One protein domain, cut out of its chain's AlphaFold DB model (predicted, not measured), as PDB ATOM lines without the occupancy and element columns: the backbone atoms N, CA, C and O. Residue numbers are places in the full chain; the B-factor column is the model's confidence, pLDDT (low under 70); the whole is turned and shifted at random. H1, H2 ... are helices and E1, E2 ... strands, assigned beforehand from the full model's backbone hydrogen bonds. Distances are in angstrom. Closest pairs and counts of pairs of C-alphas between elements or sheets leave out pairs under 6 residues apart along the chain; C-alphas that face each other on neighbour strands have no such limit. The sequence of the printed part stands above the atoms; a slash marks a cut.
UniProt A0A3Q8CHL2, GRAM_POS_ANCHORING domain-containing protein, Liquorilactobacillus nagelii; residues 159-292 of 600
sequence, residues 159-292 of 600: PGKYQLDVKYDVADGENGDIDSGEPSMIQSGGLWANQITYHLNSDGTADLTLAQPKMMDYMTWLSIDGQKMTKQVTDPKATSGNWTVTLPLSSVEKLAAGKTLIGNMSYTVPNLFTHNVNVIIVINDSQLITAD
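This is residues 159 to 292 of the 600 residues of the protein "GRAM_POS_ANCHORING domain-containing protein" of Liquorilactobacillus nagelii (UniProt A0A3Q8CHL2). What shape do these atoms make? E1, E3, E4, E7, E6, E5, E8 and E9 curve round into a loose, nearly closed barrel, with an opening in its wall between the edge strands E5 and E6. The long hairpin of E8 and E9 runs on past one end of the barrel, and E2 folds back beside the last residues of E1, outside the ring. What is it made of, and how large is it? The printed part has 134 residues, with two short named helices and nine named strands in the order E1 E2 H1 E3 E4 E5 E6 E7 H2 E8 E9, and the class is mostly strand. The strands make one branched, strongly twisted, antiparallel sheet. The whole is compact, with a radius of gyration of the C-alphas of 14.5 A, and spans 47 by 37 by 22 A.

Which strand has the most neighbours? E1, residues 160 to 172, has E2, residues 178 to 183, and E3, residues 195 to 200, on one side, and E9, residues 273 to 291, on the other side. The pairing is staggered: E2 is beside residues 169 to 172 of E1, with N 172 and O 178 2.8 A apart, E3 beside residues 160 to 166, with N 162 and O 198 2.8 A apart, and E9 beside residues 160 to 171, with N 169 and O 280 2.9 A apart. E1 and E2 form a hairpin, and E1 bends by 61 degrees at residue 169. How does the sheet go on from E3? E3 forms a hairpin with E4, residues 206 to 212, where N 199 and O 207 are 2.9 A apart. E7, residues 241 to 247, is on the other side of E4, with N 208 and O 245 2.8 A apart, and forms a hairpin with the edge strand E6, residues 230 to 232, with N 230 and O 244 2.8 A apart. How does it go on from E9? E9 forms a hairpin with E8, residues 260 to 269, with N 263 and O 279 2.8 A apart, and the edge strand E5, residues 219 to 224, is on the other side of E8, with N 223 and O 264 2.8 A apart. The closest C-alphas of E5 and E6, those of Leu 222 and Thr 230, are 7.9 A apart. Residues 223 to 224 of E5 also pair, antiparallel, with residues 227 to 228. Where are the helices? H1, residues 185 to 189, is on the sheet at a height of 6.9 A, only just over E9, with 3 of its 5 C-alphas falling on that strand. H2, residues 249 to 252, only grazes the sheet; its closest C-alpha to E4 is that of Val 252, 6.4 A from that of Ala 206. The O i to N i+4 pair inside H1 is within hydrogen-bond range, while H2 is too short for such a pair.

Which strands are longest? E9 measures 44.1 A from first to last C-alpha and bends by 76 degrees at residue 285; E1 measures 33.7 A and E8 28.2 A. E7 measures 19.6 A and E4 19.0 A. Where can they be found? C-alpha 160, where E1 begins, is at (22.411, -53.115, 13.321). C-alpha 269, where E8 ends, is at (-7.797, -31.251, 8.393), and C-alpha 291, where E9 ends, is at (23.629, -57.209, 12.274).

How far does it reach? The two C-alphas farthest apart, those of Asn 271 and Asp 292, are 47.7 A apart, while those of Pro 159 and Asp 292, the first and last printed, are 5.5 A apart. Is anything cut, long or uncertain? The printed part has no cut and no long link. The mean pLDDT of the printed part is 90.3, and residues 173 to 176 are under 70.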
ATOM      1  N   PRO A 159      24.660 -53.848  17.595       92.69
ATOM      2  CA  PRO A 159      24.320 -52.823  16.616       92.69
ATOM      3  C   PRO A 159      23.854 -53.413  15.282       92.69
ATOM      4  O   PRO A 159      24.269 -54.508  14.882       92.69
ATOM      5  N   GLY A 160      22.971 -52.695  14.599       94.19
ATOM      6  CA  GLY A 160      22.411 -53.115  13.321       94.19
ATOM      7  C   GLY A 160      20.942 -52.756  13.153       94.19
ATOM      8  O   GLY A 160      20.345 -52.021  13.938       94.19
ATOM      9  N   LYS A 161      20.329 -53.281  12.093       96.25
ATOM     10  CA  LYS A 161      18.942 -53.000  11.727       96.25
ATOM     11  C   LYS A 161      17.977 -53.980  12.379       96.25
ATOM     12  O   LYS A 161      18.023 -55.179  12.109       96.25
ATOM     13  N   TYR A 162      17.021 -53.434  13.114       96.06
ATOM     14  CA  TYR A 162      15.941 -54.149  13.772       96.06
ATOM     15  C   TYR A 162      14.583 -53.790  13.170       96.06
ATOM     16  O   TYR A 162      14.396 -52.742  12.538       96.06
ATOM     17  N   GLN A 163      13.620 -54.675  13.393       96.25
ATOM     18  CA  GLN A 163      12.212 -54.456  13.114       96.25
ATOM     19  C   GLN A 163      11.391 -54.783  14.358       96.25
ATOM     20  O   GLN A 163      11.591 -55.815  14.992       96.25
ATOM     21  N   LEU A 164      10.442 -53.906  14.656       97.19
ATOM     22  CA  LEU A 164       9.442 -54.059  15.695       97.19
ATOM     23  C   LEU A 164       8.096 -54.336  15.044       97.19
ATOM     24  O   LEU A 164       7.663 -53.568  14.179       97.19
ATOM     25  N   ASP A 165       7.420 -55.380  15.503       97.00
ATOM     26  CA  ASP A 165       6.007 -55.583  15.204       97.00
ATOM     27  C   ASP A 165       5.190 -54.891  16.296       97.00
ATOM     28  O   ASP A 165       5.323 -55.204  17.482       97.00
ATOM     29  N   VAL A 166       4.346 -53.937  15.907       97.62
ATOM     30  CA  VAL A 166       3.652 -53.052  16.849       97.62
ATOM     31  C   VAL A 166       2.142 -53.045  16.647       97.62
ATOM     32  O   VAL A 166       1.628 -53.352  15.568       97.62
ATOM     33  N   LYS A 167       1.427 -52.659  17.701       95.75
ATOM     34  CA  LYS A 167       0.037 -52.194  17.630       95.75
ATOM     35  C   LYS A 167      -0.094 -50.834  18.311       95.75
ATOM     36  O   LYS A 167       0.784 -50.433  19.076       95.75
ATOM     37  N   TYR A 168      -1.188 -50.141  18.026       95.00
ATOM     38  CA  TYR A 168      -1.437 -48.795  18.529       95.00
ATOM     39  C   TYR A 168      -2.720 -48.737  19.343       95.00
ATOM     40  O   TYR A 168      -3.812 -48.786  18.770       95.00
ATOM     41  N   ASP A 169      -2.596 -48.529  20.643       92.25
ATOM     42  CA  ASP A 169      -3.729 -48.504  21.561       92.25
ATOM     43  C   ASP A 169      -4.052 -47.071  22.006       92.25
ATOM     44  O   ASP A 169      -3.222 -46.154  21.917       92.25
ATOM     45  N   VAL A 170      -5.305 -46.848  22.409       85.88
ATOM     46  CA  VAL A 170      -5.748 -45.557  22.945       85.88
ATOM     47  C   VAL A 170      -5.001 -45.291  24.243       85.88
ATOM     48  O   VAL A 170      -4.889 -46.165  25.103       85.88
ATOM     49  N   ALA A 171      -4.501 -44.066  24.369       85.50
ATOM     50  CA  ALA A 171      -3.916 -43.584  25.601       85.50
ATOM     51  C   ALA A 171      -5.013 -43.127  26.582       85.50
ATOM     52  O   ALA A 171      -5.730 -42.158  26.313       85.50
ATOM     53  N   ASP A 172      -5.098 -43.816  27.718       75.38
ATOM     54  CA  ASP A 172      -5.950 -43.518  28.871       75.38
ATOM     55  C   ASP A 172      -5.145 -42.812  29.989       75.38
ATOM     56  O   ASP A 172      -3.923 -42.649  29.917       75.38
ATOM     57  N   GLY A 173      -5.834 -42.386  31.053       65.12
ATOM     58  CA  GLY A 173      -5.224 -41.758  32.234       65.12
ATOM     59  C   GLY A 173      -5.114 -40.233  32.154       65.12
ATOM     60  O   GLY A 173      -5.268 -39.641  31.088       65.12
ATOM     61  N   GLU A 174      -4.866 -39.581  33.299       62.31
ATOM     62  CA  GLU A 174      -4.846 -38.108  33.434       62.31
ATOM     63  C   GLU A 174      -3.865 -37.433  32.459       62.31
ATOM     64  O   GLU A 174      -4.162 -36.363  31.930       62.31
ATOM     65  N   ASN A 175      -2.759 -38.116  32.149       66.56
ATOM     66  CA  ASN A 175      -1.707 -37.628  31.258       66.56
ATOM     67  C   ASN A 175      -1.686 -38.322  29.884       66.56
ATOM     68  O   ASN A 175      -0.846 -37.985  29.049       66.56
ATOM     69  N   GLY A 176      -2.592 -39.272  29.620       66.44
ATOM     70  CA  GLY A 176      -2.573 -40.064  28.386       66.44
ATOM     71  C   GLY A 176      -1.325 -40.946  28.270       66.44
ATOM     72  O   GLY A 176      -0.697 -40.986  27.215       66.44
ATOM     73  N   ASP A 177      -0.938 -41.594  29.366       73.06
ATOM     74  CA  ASP A 177       0.246 -42.448  29.497       73.06
ATOM     75  C   ASP A 177      -0.092 -43.899  29.877       73.06
ATOM     76  O   ASP A 177       0.803 -44.741  29.973       73.06
ATOM     77  N   ILE A 178      -1.378 -44.213  30.060       80.00
ATOM     78  CA  ILE A 178      -1.856 -45.553  30.400       80.00
ATOM     79  C   ILE A 178      -2.370 -46.237  29.135       80.00
ATOM     80  O   ILE A 178      -3.122 -45.658  28.357       80.00
ATOM     81  N   ASP A 179      -1.982 -47.493  28.937       84.44
ATOM     82  CA  ASP A 179      -2.538 -48.327  27.876       84.44
ATOM     83  C   ASP A 179      -3.967 -48.765  28.230       84.44
ATOM     84  O   ASP A 179      -4.183 -49.460  29.226       84.44
ATOM     85  N   SER A 180      -4.935 -48.358  27.409       81.19
ATOM     86  CA  SER A 180      -6.334 -48.790  27.527       81.19
ATOM     87  C   SER A 180      -6.558 -50.245  27.094       81.19
ATOM     88  O   SER A 180      -7.554 -50.856  27.481       81.19
ATOM     89  N   GLY A 181      -5.671 -50.795  26.255       84.69
ATOM     90  CA  GLY A 181      -5.855 -52.054  25.533       84.69
ATOM     91  C   GLY A 181      -6.844 -51.985  24.358       84.69
ATOM     92  O   GLY A 181      -7.023 -52.985  23.658       84.69
ATOM     93  N   GLU A 182      -7.481 -50.834  24.130       84.75
ATOM     94  CA  GLU A 182      -8.419 -50.604  23.032       84.75
ATOM     95  C   GLU A 182      -7.680 -50.056  21.800       84.75
ATOM     96  O   GLU A 182      -6.834 -49.167  21.929       84.75
ATOM     97  N   PRO A 183      -8.000 -50.523  20.580       86.44
ATOM     98  CA  PRO A 183      -7.310 -50.080  19.378       86.44
ATOM     99  C   PRO A 183      -7.565 -48.594  19.106       86.44
ATOM    100  O   PRO A 183      -8.703 -48.136  19.010       86.44
ATOM    101  N   SER A 184      -6.491 -47.842  18.894       87.31
ATOM    102  CA  SER A 184      -6.564 -46.420  18.556       87.31
ATOM    103  C   SER A 184      -7.107 -46.161  17.145       87.31
ATOM    104  O   SER A 184      -7.172 -47.043  16.277       87.31
ATOM    105  N   MET A 185      -7.415 -44.891  16.861       80.56
ATOM    106  CA  MET A 185      -7.702 -44.426  15.497       80.56
ATOM    107  C   MET A 185      -6.527 -44.656  14.531       80.56
ATOM    108  O   MET A 185      -6.737 -44.845  13.334       80.56
ATOM    109  N   ILE A 186      -5.290 -44.685  15.045       87.62
ATOM    110  CA  ILE A 186      -4.100 -44.997  14.249       87.62
ATOM    111  C   ILE A 186      -4.156 -46.446  13.770       87.62
ATOM    112  O   ILE A 186      -3.959 -46.706  12.579       87.62
ATOM    113  N   GLN A 187      -4.470 -47.367  14.687       90.12
ATOM    114  CA  GLN A 187      -4.578 -48.796  14.401       90.12
ATOM    115  C   GLN A 187      -5.724 -49.084  13.433       90.12
ATOM    116  O   GLN A 187      -5.524 -49.706  12.393       90.12
ATOM    117  N   SER A 188      -6.930 -48.626  13.767       82.69
ATOM    118  CA  SER A 188      -8.142 -48.913  12.992       82.69
ATOM    119  C   SER A 188      -8.157 -48.217  11.626       82.69
ATOM    120  O   SER A 188      -8.632 -48.794  10.647       82.69
ATOM    121  N   GLY A 189      -7.587 -47.012  11.523       81.19
ATOM    122  CA  GLY A 189      -7.444 -46.288  10.257       81.19
ATOM    123  C   GLY A 189      -6.308 -46.800   9.361       81.19
ATOM    124  O   GLY A 189      -6.269 -46.476   8.164       81.19
ATOM    125  N   GLY A 190      -5.386 -47.597   9.914       86.56
ATOM    126  CA  GLY A 190      -4.145 -47.984   9.239       86.56
ATOM    127  C   GLY A 190      -3.309 -46.759   8.868       86.56
ATOM    128  O   GLY A 190      -2.831 -46.651   7.737       86.56
ATOM    129  N   LEU A 191      -3.237 -45.789   9.786       88.69
ATOM    130  CA  LEU A 191      -2.565 -44.510   9.550       88.69
ATOM    131  C   LEU A 191      -1.050 -44.651   9.635       88.69
ATOM    132  O   LEU A 191      -0.340 -44.017   8.860       88.69
ATOM    133  N   TRP A 192      -0.566 -45.510  10.527       93.56
ATOM    134  CA  TRP A 192       0.841 -45.868  10.661       93.56
ATOM    135  C   TRP A 192       1.038 -47.347  10.339       93.56
ATOM    136  O   TRP A 192       0.128 -48.161  10.512       93.56
ATOM    137  N   ALA A 193       2.217 -47.692   9.831       95.31
ATOM    138  CA  ALA A 193       2.559 -49.076   9.551       95.31
ATOM    139  C   ALA A 193       2.685 -49.874  10.853       95.31
ATOM    140  O   ALA A 193       3.343 -49.440  11.783       95.31
ATOM    141  N   ASN A 194       2.151 -51.091  10.887       96.12
ATOM    142  CA  ASN A 194       2.294 -52.025  12.014       96.12
ATOM    143  C   ASN A 194       3.723 -52.570  12.207       96.12
ATOM    144  O   ASN A 194       3.945 -53.434  13.053       96.12
ATOM    145  N   GLN A 195       4.674 -52.093  11.405       96.06
ATOM    146  CA  GLN A 195       6.084 -52.429  11.480       96.06
ATOM    147  C   GLN A 195       6.891 -51.142  11.566       96.06
ATOM    148  O   GLN A 195       6.778 -50.262  10.708       96.06
ATOM    149  N   ILE A 196       7.724 -51.056  12.595       97.00
ATOM    150  CA  ILE A 196       8.674 -49.964  12.785       97.00
ATOM    151  C   ILE A 196      10.067 -50.539  12.603       97.00
ATOM    152  O   ILE A 196      10.370 -51.604  13.128       97.00
ATOM    153  N   THR A 197      10.932 -49.848  11.872       97.06
ATOM    154  CA  THR A 197      12.333 -50.260  11.743       97.06
ATOM    155  C   THR A 197      13.225 -49.266  12.446       97.06
ATOM    156  O   THR A 197      12.978 -48.065  12.352       97.06
ATOM    157  N   TYR A 198      14.286 -49.737  13.083       97.81
ATOM    158  CA  TYR A 198      15.327 -48.861  13.603       97.81
ATOM    159  C   TYR A 198      16.710 -49.438  13.334       97.81
ATOM    160  O   TYR A 198      16.863 -50.643  13.141       97.81
ATOM    161  N   HIS A 199      17.709 -48.568  13.289       97.25
ATOM    162  CA  HIS A 199      19.110 -48.955  13.342       97.25
ATOM    163  C   HIS A 199      19.637 -48.676  14.748       97.25
ATOM    164  O   HIS A 199      19.594 -47.527  15.177       97.25
ATOM    165  N   LEU A 200      20.081 -49.702  15.475       95.94
ATOM    166  CA  LEU A 200      20.793 -49.540  16.740       95.94
ATOM    167  C   LEU A 200      22.241 -49.170  16.431       95.94
ATOM    168  O   LEU A 200      22.956 -49.949  15.803       95.94
ATOM    169  N   ASN A 201      22.660 -47.991  16.866       94.50
ATOM    170  CA  ASN A 201      24.010 -47.487  16.678       94.50
ATOM    171  C   ASN A 201      24.951 -48.056  17.747       94.50
ATOM    172  O   ASN A 201      24.521 -48.478  18.822       94.50
ATOM    173  N   SER A 202      26.256 -48.047  17.468       91.69
ATOM    174  CA  SER A 202      27.260 -48.586  18.391       91.69
ATOM    175  C   SER A 202      27.336 -47.829  19.715       91.69
ATOM    176  O   SER A 202      27.722 -48.423  20.709       91.69
ATOM    177  N   ASP A 203      26.925 -46.562  19.774       90.75
ATOM    178  CA  ASP A 203      26.848 -45.767  21.010       90.75
ATOM    179  C   ASP A 203      25.588 -46.046  21.857       90.75
ATOM    180  O   ASP A 203      25.412 -45.470  22.932       90.75
ATOM    181  N   GLY A 204      24.703 -46.931  21.385       92.44
ATOM    182  CA  GLY A 204      23.443 -47.279  22.038       92.44
ATOM    183  C   GLY A 204      22.262 -46.364  21.699       92.44
ATOM    184  O   GLY A 204      21.164 -46.590  22.207       92.44
ATOM    185  N   THR A 205      22.435 -45.349  20.848       96.00
ATOM    186  CA  THR A 205      21.308 -44.597  20.266       96.00
ATOM    187  C   THR A 205      20.622 -45.401  19.160       96.00
ATOM    188  O   THR A 205      21.192 -46.361  18.642       96.00
ATOM    189  N   ALA A 206      19.397 -45.032  18.773       97.62
ATOM    190  CA  ALA A 206      18.702 -45.709  17.676       97.62
ATOM    191  C   ALA A 206      18.084 -44.750  16.661       97.62
ATOM    192  O   ALA A 206      17.259 -43.910  17.017       97.62
ATOM    193  N   ASP A 207      18.392 -44.939  15.381       98.00
ATOM    194  CA  ASP A 207      17.756 -44.213  14.285       98.00
ATOM    195  C   ASP A 207      16.484 -44.940  13.847       98.00
ATOM    196  O   ASP A 207      16.512 -45.921  13.101       98.00
ATOM    197  N   LEU A 208      15.344 -44.466  14.345       98.19
ATOM    198  CA  LEU A 208      14.026 -45.045  14.123       98.19
ATOM    199  C   LEU A 208      13.363 -44.445  12.883       98.19
ATOM    200  O   LEU A 208      13.358 -43.232  12.677       98.19
ATOM    201  N   THR A 209      12.743 -45.307  12.079       97.31
ATOM    202  CA  THR A 209      11.914 -44.954  10.925       97.31
ATOM    203  C   THR A 209      10.516 -45.547  11.071       97.31
ATOM    204  O   THR A 209      10.353 -46.763  11.191       97.31
ATOM    205  N   LEU A 210       9.504 -44.683  10.998       97.31
ATOM    206  CA  LEU A 210       8.092 -45.049  10.980       97.31
ATOM    207  C   LEU A 210       7.485 -44.711   9.618       97.31
ATOM    208  O   LEU A 210       7.483 -43.549   9.208       97.31
ATOM    209  N   ALA A 211       6.922 -45.707   8.942       95.88
ATOM    210  CA  ALA A 211       6.163 -45.480   7.722       95.88
ATOM    211  C   ALA A 211       4.730 -45.029   8.038       95.88
ATOM    212  O   ALA A 211       4.048 -45.593   8.896       95.88
ATOM    213  N   GLN A 212       4.262 -44.033   7.292       94.31
ATOM    214  CA  GLN A 212       2.912 -43.494   7.356       94.31
ATOM    215  C   GLN A 212       2.236 -43.664   5.984       94.31
ATOM    216  O   GLN A 212       2.479 -42.872   5.071       94.31
ATOM    217  N   PRO A 213       1.386 -44.692   5.806       91.88
ATOM    218  CA  PRO A 213       0.747 -44.971   4.518       91.88
ATOM    219  C   PRO A 213      -0.314 -43.953   4.078       91.88
ATOM    220  O   PRO A 213      -0.666 -43.926   2.900       91.88
ATOM    221  N   LYS A 214      -0.877 -43.163   5.003       89.44
ATOM    222  CA  LYS A 214      -1.994 -42.236   4.741       89.44
ATOM    223  C   LYS A 214      -1.874 -40.964   5.573       89.44
ATOM    224  O   LYS A 214      -1.208 -40.965   6.600       89.44
ATOM    225  N   MET A 215      -2.592 -39.908   5.183       87.00
ATOM    226  CA  MET A 215      -2.693 -38.626   5.903       87.00
ATOM    227  C   MET A 215      -1.377 -37.875   6.123       87.00
ATOM    228  O   MET A 215      -1.310 -36.988   6.974       87.00
ATOM    229  N   MET A 216      -0.319 -38.215   5.394       91.12
ATOM    230  CA  MET A 216       0.969 -37.558   5.590       91.12
ATOM    231  C   MET A 216       0.874 -36.047   5.327       91.12
ATOM    232  O   MET A 216       1.501 -35.263   6.029       91.12
ATOM    233  N   ASP A 217       0.026 -35.615   4.398       89.06
ATOM    234  CA  ASP A 217      -0.304 -34.222   4.079       89.06
ATOM    235  C   ASP A 217      -1.043 -33.476   5.205       89.06
ATOM    236  O   ASP A 217      -0.846 -32.272   5.364       89.06
ATOM    237  N   TYR A 218      -1.827 -34.178   6.029       88.38
ATOM    238  CA  TYR A 218      -2.535 -33.596   7.178       88.38
ATOM    239  C   TYR A 218      -1.688 -33.515   8.449       88.38
ATOM    240  O   TYR A 218      -2.039 -32.779   9.369       88.38
ATOM    241  N   MET A 219      -0.592 -34.268   8.534       90.44
ATOM    242  CA  MET A 219       0.247 -34.285   9.730       90.44
ATOM    243  C   MET A 219       1.075 -33.010   9.872       90.44
ATOM    244  O   MET A 219       1.897 -32.680   9.008       90.44
ATOM    245  N   THR A 220       0.912 -32.362  11.023       90.56
ATOM    246  CA  THR A 220       1.639 -31.152  11.416       90.56
ATOM    247  C   THR A 220       2.941 -31.512  12.122       90.56
ATOM    248  O   THR A 220       4.000 -30.978  11.792       90.56
ATOM    249  N   TRP A 221       2.888 -32.435  13.083       93.88
ATOM    250  CA  TRP A 221       4.071 -32.959  13.763       93.88
ATOM    251  C   TRP A 221       3.795 -34.327  14.387       93.88
ATOM    252  O   TRP A 221       2.648 -34.699  14.636       93.88
ATOM    253  N   LEU A 222       4.876 -35.052  14.656       95.88
ATOM    254  CA  LEU A 222       4.885 -36.335  15.342       95.88
ATOM    255  C   LEU A 222       6.076 -36.372  16.304       95.88
ATOM    256  O   LEU A 222       7.134 -35.815  16.009       95.88
ATOM    257  N   SER A 223       5.908 -37.022  17.447       96.12
ATOM    258  CA  SER A 223       6.980 -37.365  18.376       96.12
ATOM    259  C   SER A 223       6.791 -38.782  18.903       96.12
ATOM    260  O   SER A 223       5.654 -39.227  19.073       96.12
ATOM    261  N   ILE A 224       7.898 -39.460  19.189       95.62
ATOM    262  CA  ILE A 224       7.920 -40.759  19.865       95.62
ATOM    263  C   ILE A 224       8.828 -40.626  21.082       95.62
ATOM    264  O   ILE A 224       9.952 -40.147  20.970       95.62
ATOM    265  N   ASP A 225       8.310 -41.012  22.244       93.44
ATOM    266  CA  ASP A 225       8.975 -40.926  23.548       93.44
ATOM    267  C   ASP A 225       9.557 -39.529  23.840       93.44
ATOM    268  O   ASP A 225      10.687 -39.360  24.293       93.44
ATOM    269  N   GLY A 226       8.782 -38.496  23.491       92.75
ATOM    270  CA  GLY A 226       9.164 -37.087  23.625       92.75
ATOM    271  C   GLY A 226      10.114 -36.564  22.540       92.75
ATOM    272  O   GLY A 226      10.302 -35.353  22.437       92.75
ATOM    273  N   GLN A 227      10.669 -37.430  21.687       96.12
ATOM    274  CA  GLN A 227      11.563 -37.029  20.600       96.12
ATOM    275  C   GLN A 227      10.764 -36.656  19.353       96.12
ATOM    276  O   GLN A 227      10.048 -37.480  18.779       96.12
ATOM    277  N   LYS A 228      10.880 -35.399  18.913       96.62
ATOM    278  CA  LYS A 228      10.206 -34.911  17.704       96.62
ATOM    279  C   LYS A 228      10.778 -35.598  16.464       96.62
ATOM    280  O   LYS A 228      11.983 -35.584  16.236       96.62
ATOM    281  N   MET A 229       9.897 -36.139  15.633       97.50
ATOM    282  CA  MET A 229      10.270 -36.802  14.392       97.50
ATOM    283  C   MET A 229      10.375 -35.815  13.226       97.50
ATOM    284  O   MET A 229       9.679 -34.798  13.162       97.50
ATOM    285  N   THR A 230      11.224 -36.158  12.261       96.69
ATOM    286  CA  THR A 230      11.413 -35.424  11.009       96.69
ATOM    287  C   THR A 230      10.608 -36.072   9.893       96.69
ATOM    288  O   THR A 230      10.697 -37.278   9.666       96.69
ATOM    289  N   LYS A 231       9.828 -35.256   9.187       94.88
ATOM    290  CA  LYS A 231       8.989 -35.668   8.062       94.88
ATOM    291  C   LYS A 231       9.851 -35.897   6.815       94.88
ATOM    292  O   LYS A 231      10.486 -34.959   6.342       94.88
ATOM    293  N   GLN A 232       9.838 -37.105   6.258       93.50
ATOM    294  CA  GLN A 232      10.570 -37.475   5.042       93.50
ATOM    295  C   GLN A 232       9.599 -37.615   3.863       93.50
ATOM    296  O   GLN A 232       9.087 -38.700   3.580       93.50
ATOM    297  N   VAL A 233       9.324 -36.497   3.186       88.88
ATOM    298  CA  VAL A 233       8.539 -36.449   1.940       88.88
ATOM    299  C   VAL A 233       9.157 -35.462   0.958       88.88
ATOM    300  O   VAL A 233       9.595 -34.383   1.347       88.88
ATOM    301  N   THR A 234       9.173 -35.821  -0.324       82.44
ATOM    302  CA  THR A 234       9.647 -34.935  -1.401       82.44
ATOM    303  C   THR A 234       8.542 -33.998  -1.899       82.44
ATOM    304  O   THR A 234       8.824 -32.868  -2.283       82.44
ATOM    305  N   ASP A 235       7.283 -34.448  -1.860       86.94
ATOM    306  CA  ASP A 235       6.098 -33.653  -2.198       86.94
ATOM    307  C   ASP A 235       5.295 -33.340  -0.918       86.94
ATOM    308  O   ASP A 235       4.829 -34.271  -0.256       86.94
ATOM    309  N   PRO A 236       5.085 -32.059  -0.554       80.31
ATOM    310  CA  PRO A 236       4.250 -31.666   0.584       80.31
ATOM    311  C   PRO A 236       2.798 -32.160   0.518       80.31
ATOM    312  O   PRO A 236       2.134 -32.203   1.551       80.31
ATOM    313  N   LYS A 237       2.298 -32.513  -0.674       83.56
ATOM    314  CA  LYS A 237       0.950 -33.064  -0.893       83.56
ATOM    315  C   LYS A 237       0.913 -34.592  -0.899       83.56
ATOM    316  O   LYS A 237      -0.145 -35.170  -1.144       83.56
ATOM    317  N   ALA A 238       2.045 -35.256  -0.664       87.75
ATOM    318  CA  ALA A 238       2.074 -36.703  -0.563       87.75
ATOM    319  C   ALA A 238       1.200 -37.154   0.611       87.75
ATOM    320  O   ALA A 238       1.374 -36.711   1.744       87.75
ATOM    321  N   THR A 239       0.273 -38.068   0.336       89.50
ATOM    322  CA  THR A 239      -0.602 -38.661   1.353       89.50
ATOM    323  C   THR A 239       0.093 -39.776   2.133       89.50
ATOM    324  O   THR A 239      -0.412 -40.184   3.172       89.50
ATOM    325  N   SER A 240       1.265 -40.234   1.682       93.00
ATOM    326  CA  SER A 240       2.106 -41.229   2.354       93.00
ATOM    327  C   SER A 240       3.554 -40.748   2.465       93.00
ATOM    328  O   SER A 240       3.984 -39.870   1.714       93.00
ATOM    329  N   GLY A 241       4.313 -41.304   3.405       94.75
ATOM    330  CA  GLY A 241       5.724 -40.979   3.597       94.75
ATOM    331  C   GLY A 241       6.316 -41.667   4.820       94.75
ATOM    332  O   GLY A 241       5.702 -42.566   5.386       94.75
ATOM    333  N   ASN A 242       7.499 -41.218   5.240       95.88
ATOM    334  CA  ASN A 242       8.170 -41.738   6.430       95.88
ATOM    335  C   ASN A 242       8.444 -40.628   7.448       95.88
ATOM    336  O   ASN A 242       8.587 -39.457   7.094       95.88
ATOM    337  N   TRP A 243       8.578 -41.019   8.706       97.25
ATOM    338  CA  TRP A 243       9.070 -40.192   9.796       97.25
ATOM    339  C   TRP A 243      10.345 -40.798  10.359       97.25
ATOM    340  O   TRP A 243      10.409 -42.011  10.544       97.25
ATOM    341  N   THR A 244      11.337 -39.965  10.656       97.69
ATOM    342  CA  THR A 244      12.626 -40.415  11.202       97.69
ATOM    343  C   THR A 244      12.983 -39.681  12.484       97.69
ATOM    344  O   THR A 244      12.722 -38.480  12.596       97.69
ATOM    345  N   VAL A 245      13.607 -40.364  13.439       97.75
ATOM    346  CA  VAL A 245      14.105 -39.762  14.685       97.75
ATOM    347  C   VAL A 245      15.279 -40.560  15.238       97.75
ATOM    348  O   VAL A 245      15.287 -41.780  15.113       97.75
ATOM    349  N   THR A 246      16.232 -39.886  15.876       97.88
ATOM    350  CA  THR A 246      17.277 -40.543  16.669       97.88
ATOM    351  C   THR A 246      16.824 -40.581  18.124       97.88
ATOM    352  O   THR A 246      16.583 -39.540  18.737       97.88
ATOM    353  N   LEU A 247      16.668 -41.782  18.667       97.31
ATOM    354  CA  LEU A 247      16.284 -42.019  20.048       97.31
ATOM    355  C   LEU A 247      17.531 -42.115  20.940       97.31
ATOM    356  O   LEU A 247      18.485 -42.809  20.578       97.31
ATOM    357  N   PRO A 248      17.531 -41.461  22.115       95.19
ATOM    358  CA  PRO A 248      18.584 -41.642  23.105       95.19
ATOM    359  C   PRO A 248      18.495 -43.032  23.745       95.19
ATOM    360  O   PRO A 248      17.425 -43.644  23.765       95.19
ATOM    361  N   LEU A 249      19.593 -43.491  24.350       89.88
ATOM    362  CA  LEU A 249      19.687 -44.808  24.995       89.88
ATOM    363  C   LEU A 249      18.527 -45.095  25.973       89.88
ATOM    364  O   LEU A 249      17.950 -46.178  25.946       89.88
ATOM    365  N   SER A 250      18.096 -44.100  26.758       89.62
ATOM    366  CA  SER A 250      16.963 -44.228  27.693       89.62
ATOM    367  C   SER A 250      15.628 -44.592  27.028       89.62
ATOM    368  O   SER A 250      14.745 -45.163  27.663       89.62
ATOM    369  N   SER A 251      15.451 -44.225  25.759       93.94
ATOM    370  CA  SER A 251      14.281 -44.580  24.952       93.94
ATOM    371  C   SER A 251      14.490 -45.905  24.217       93.94
ATOM    372  O   SER A 251      13.528 -46.637  23.998       93.94
ATOM    373  N   VAL A 252      15.738 -46.244  23.871       93.75
ATOM    374  CA  VAL A 252      16.106 -47.517  23.227       93.75
ATOM    375  C   VAL A 252      15.810 -48.714  24.127       93.75
ATOM    376  O   VAL A 252      15.307 -49.721  23.644       93.75
ATOM    377  N   GLU A 253      16.000 -48.590  25.441       88.75
ATOM    378  CA  GLU A 253      15.639 -49.635  26.418       88.75
ATOM    379  C   GLU A 253      14.144 -50.013  26.391       88.75
ATOM    380  O   GLU A 253      13.750 -51.086  26.857       88.75
ATOM    381  N   LYS A 254      13.292 -49.142  25.835       93.00
ATOM    382  CA  LYS A 254      11.862 -49.402  25.641       93.00
ATOM    383  C   LYS A 254      11.558 -50.102  24.314       93.00
ATOM    384  O   LYS A 254      10.421 -50.516  24.134       93.00
ATOM    385  N   LEU A 255      12.523 -50.276  23.405       93.50
ATOM    386  CA  LEU A 255      12.360 -50.946  22.102       93.50
ATOM    387  C   LEU A 255      12.407 -52.482  22.209       93.50
ATOM    388  O   LEU A 255      12.990 -53.160  21.368       93.50
ATOM    389  N   ALA A 256      11.791 -53.043  23.247       90.31
ATOM    390  CA  ALA A 256      11.779 -54.478  23.511       90.31
ATOM    391  C   ALA A 256      10.348 -55.033  23.507       90.31
ATOM    392  O   ALA A 256       9.389 -54.328  23.823       90.31
ATOM    393  N   ALA A 257      10.200 -56.319  23.180       91.06
ATOM    394  CA  ALA A 257       8.901 -56.986  23.200       91.06
ATOM    395  C   ALA A 257       8.232 -56.881  24.585       91.06
ATOM    396  O   ALA A 257       8.870 -57.065  25.626       91.06
ATOM    397  N   GLY A 258       6.937 -56.566  24.599       89.88
ATOM    398  CA  GLY A 258       6.152 -56.338  25.814       89.88
ATOM    399  C   GLY A 258       6.345 -54.962  26.459       89.88
ATOM    400  O   GLY A 258       5.752 -54.700  27.505       89.88
ATOM    401  N   LYS A 259       7.163 -54.079  25.872       93.31
ATOM    402  CA  LYS A 259       7.294 -52.678  26.291       93.31
ATOM    403  C   LYS A 259       6.426 -51.765  25.427       93.31
ATOM    404  O   LYS A 259       5.899 -52.162  24.386       93.31
ATOM    405  N   THR A 260       6.280 -50.529  25.892       93.88
ATOM    406  CA  THR A 260       5.485 -49.503  25.228       93.88
ATOM    407  C   THR A 260       6.291 -48.228  25.009       93.88
ATOM    408  O   THR A 260       7.180 -47.881  25.791       93.88
ATOM    409  N   LEU A 261       5.956 -47.516  23.935       94.69
ATOM    410  CA  LEU A 261       6.395 -46.147  23.677       94.69
ATOM    411  C   LEU A 261       5.181 -45.227  23.669       94.69
ATOM    412  O   LEU A 261       4.079 -45.636  23.302       94.69
ATOM    413  N   ILE A 262       5.404 -43.959  23.995       93.25
ATOM    414  CA  ILE A 262       4.372 -42.928  23.897       93.25
ATOM    415  C   ILE A 262       4.556 -42.191  22.574       93.25
ATOM    416  O   ILE A 262       5.585 -41.558  22.343       93.25
ATOM    417  N   GLY A 263       3.559 -42.265  21.699       94.62
ATOM    418  CA  GLY A 263       3.460 -41.429  20.511       94.62
ATOM    419  C   GLY A 263       2.597 -40.208  20.799       94.62
ATOM    420  O   GLY A 263       1.510 -40.332  21.355       94.62
ATOM    421  N   ASN A 264       3.050 -39.029  20.384       93.25
ATOM    422  CA  ASN A 264       2.216 -37.827  20.386       93.25
ATOM    423  C   ASN A 264       2.231 -37.232  18.990       93.25
ATOM    424  O   ASN A 264       3.296 -37.122  18.380       93.25
ATOM    425  N   MET A 265       1.074 -36.828  18.491       92.06
ATOM    426  CA  MET A 265       0.967 -36.231  17.172       92.06
ATOM    427  C   MET A 265      -0.042 -35.100  17.127       92.06
ATOM    428  O   MET A 265      -0.948 -35.018  17.953       92.06
ATOM    429  N   SER A 266       0.080 -34.289  16.083       91.50
ATOM    430  CA  SER A 266      -0.945 -33.338  15.692       91.50
ATOM    431  C   SER A 266      -1.200 -33.417  14.200       91.50
ATOM    432  O   SER A 266      -0.255 -33.433  13.402       91.50
ATOM    433  N   TYR A 267      -2.473 -33.425  13.828       88.12
ATOM    434  CA  TYR A 267      -2.898 -33.328  12.440       88.12
ATOM    435  C   TYR A 267      -3.961 -32.248  12.276       88.12
ATOM    436  O   TYR A 267      -4.782 -31.999  13.160       88.12
ATOM    437  N   THR A 268      -3.952 -31.614  11.111       86.75
ATOM    438  CA  THR A 268      -4.899 -30.570  10.740       86.75
ATOM    439  C   THR A 268      -5.628 -30.995   9.482       86.75
ATOM    440  O   THR A 268      -5.020 -31.152   8.425       86.75
ATOM    441  N   VAL A 269      -6.950 -31.121   9.576       79.06
ATOM    442  CA  VAL A 269      -7.797 -31.251   8.393       79.06
ATOM    443  C   VAL A 269      -8.206 -29.833   7.968       79.06
ATOM    444  O   VAL A 269      -8.899 -29.147   8.730       79.06
ATOM    445  N   PRO A 270      -7.773 -29.344   6.788       75.69
ATOM    446  CA  PRO A 270      -7.979 -27.963   6.373       75.69
ATOM    447  C   PRO A 270      -9.444 -27.534   6.459       75.69
ATOM    448  O   PRO A 270     -10.344 -28.257   6.033       75.69
ATOM    449  N   ASN A 271      -9.669 -26.331   6.991       72.19
ATOM    450  CA  ASN A 271     -10.988 -25.714   7.193       72.19
ATOM    451  C   ASN A 271     -11.933 -26.463   8.152       72.19
ATOM    452  O   ASN A 271     -13.086 -26.059   8.303       72.19
ATOM    453  N   LEU A 272     -11.467 -27.525   8.815       73.38
ATOM    454  CA  LEU A 272     -12.286 -28.353   9.695       73.38
ATOM    455  C   LEU A 272     -11.816 -28.231  11.144       73.38
ATOM    456  O   LEU A 272     -12.451 -27.500  11.911       73.38
ATOM    457  N   PHE A 273     -10.706 -28.882  11.498       76.31
ATOM    458  CA  PHE A 273     -10.173 -28.918  12.861       76.31
ATOM    459  C   PHE A 273      -8.674 -29.261  12.883       76.31
ATOM    460  O   PHE A 273      -8.108 -29.732  11.895       76.31
ATOM    461  N   THR A 274      -8.036 -29.003  14.025       84.00
ATOM    462  CA  THR A 274      -6.702 -29.512  14.368       84.00
ATOM    463  C   THR A 274      -6.843 -30.345  15.622       84.00
ATOM    464  O   THR A 274      -7.453 -29.876  16.578       84.00
ATOM    465  N   HIS A 275      -6.281 -31.546  15.605       82.62
ATOM    466  CA  HIS A 275      -6.411 -32.485  16.702       82.62
ATOM    467  C   HIS A 275      -5.041 -32.964  17.165       82.62
ATOM    468  O   HIS A 275      -4.155 -33.214  16.345       82.62
ATOM    469  N   ASN A 276      -4.883 -33.086  18.482       87.19
ATOM    470  CA  ASN A 276      -3.695 -33.649  19.108       87.19
ATOM    471  C   ASN A 276      -4.051 -35.015  19.682       87.19
ATOM    472  O   ASN A 276      -5.038 -35.138  20.407       87.19
ATOM    473  N   VAL A 277      -3.242 -36.021  19.374       85.50
ATOM    474  CA  VAL A 277      -3.491 -37.404  19.774       85.50
ATOM    475  C   VAL A 277      -2.285 -37.944  20.508       85.50
ATOM    476  O   VAL A 277      -1.163 -37.867  20.003       85.50
ATOM    477  N   ASN A 278      -2.564 -38.553  21.654       89.56
ATOM    478  CA  ASN A 278      -1.628 -39.406  22.366       89.56
ATOM    479  C   ASN A 278      -1.988 -40.857  22.048       89.56
ATOM    480  O   ASN A 278      -3.166 -41.225  22.018       89.56
ATOM    481  N   VAL A 279      -0.977 -41.669  21.778       92.62
ATOM    482  CA  VAL A 279      -1.133 -43.071  21.400       92.62
ATOM    483  C   VAL A 279      -0.084 -43.904  22.108       92.62
ATOM    484  O   VAL A 279       1.081 -43.509  22.192       92.62
ATOM    485  N   ILE A 280      -0.489 -45.070  22.599       94.81
ATOM    486  CA  ILE A 280       0.443 -46.040  23.159       94.81
ATOM    487  C   ILE A 280       0.855 -46.996  22.045       94.81
ATOM    488  O   ILE A 280       0.029 -47.678  21.441       94.81
ATOM    489  N   ILE A 281       2.148 -47.017  21.739       96.38
ATOM    490  CA  ILE A 281       2.738 -47.943  20.776       96.38
ATOM    491  C   ILE A 281       3.175 -49.172  21.563       96.38
ATOM    492  O   ILE A 281       4.149 -49.112  22.313       96.38
ATOM    493  N   VAL A 282       2.459 -50.279  21.406       95.56
ATOM    494  CA  VAL A 282       2.765 -51.542  22.080       95.56
ATOM    495  C   VAL A 282       3.628 -52.396  21.165       95.56
ATOM    496  O   VAL A 282       3.251 -52.658  20.021       95.56
ATOM    497  N   ILE A 283       4.778 -52.842  21.668       96.44
ATOM    498  CA  ILE A 283       5.719 -53.675  20.918       96.44
ATOM    499  C   ILE A 283       5.401 -55.141  21.197       96.44
ATOM    500  O   ILE A 283       5.575 -55.629  22.314       96.44
ATOM    501  N   ASN A 284       4.935 -55.851  20.176       95.19
ATOM    502  CA  ASN A 284       4.563 -57.260  20.277       95.19
ATOM    503  C   ASN A 284       5.769 -58.184  20.077       95.19
ATOM    504  O   ASN A 284       5.891 -59.186  20.777       95.19
ATOM    505  N   ASP A 285       6.644 -57.850  19.127       93.75
ATOM    506  CA  ASP A 285       7.855 -58.613  18.809       93.75
ATOM    507  C   ASP A 285       8.981 -57.647  18.401       93.75
ATOM    508  O   ASP A 285       8.718 -56.532  17.936       93.75
ATOM    509  N   SER A 286      10.227 -58.079  18.580       92.25
ATOM    510  CA  SER A 286      11.430 -57.368  18.138       92.25
ATOM    511  C   SER A 286      12.397 -58.362  17.512       92.25
ATOM    512  O   SER A 286      12.680 -59.414  18.085       92.25
ATOM    513  N   GLN A 287      12.899 -58.037  16.322       91.56
ATOM    514  CA  GLN A 287      13.781 -58.918  15.566       91.56
ATOM    515  C   GLN A 287      14.956 -58.165  14.942       91.56
ATOM    516  O   GLN A 287      14.785 -57.128  14.299       91.56
ATOM    517  N   LEU A 288      16.150 -58.745  15.072       91.88
ATOM    518  CA  LEU A 288      17.343 -58.326  14.344       91.88
ATOM    519  C   LEU A 288      17.249 -58.806  12.889       91.88
ATOM    520  O   LEU A 288      17.184 -60.005  12.621       91.88
ATOM    521  N   ILE A 289      17.249 -57.865  11.946       93.06
ATOM    522  CA  ILE A 289      17.170 -58.130  10.501       93.06
ATOM    523  C   ILE A 289      18.564 -58.262   9.899       93.06
ATOM    524  O   ILE A 289      18.839 -59.158   9.099       93.06
ATOM    525  N   THR A 290      19.449 -57.333  10.241       91.94
ATOM    526  CA  THR A 290      20.822 -57.306   9.744       91.94
ATOM    527  C   THR A 290      21.707 -56.783  10.850       91.94
ATOM    528  O   THR A 290      21.500 -55.673  11.323       91.94
ATOM    529  N   ALA A 291      22.676 -57.591  11.255       90.31
ATOM    530  CA  ALA A 291      23.629 -57.209  12.274       90.31
ATOM    531  C   ALA A 291      24.790 -56.437  11.649       90.31
ATOM    532  O   ALA A 291      25.275 -56.813  10.576       90.31
ATOM    533  N   ASP A 292      25.264 -55.408  12.341       89.56
ATOM    534  CA  ASP A 292      26.509 -54.758  11.971       89.56
ATOM    535  C   ASP A 292      27.685 -55.713  12.207       89.56
ATOM    536  O   ASP A 292      27.651 -56.553  13.121       89.56
TER     537      ASP A 292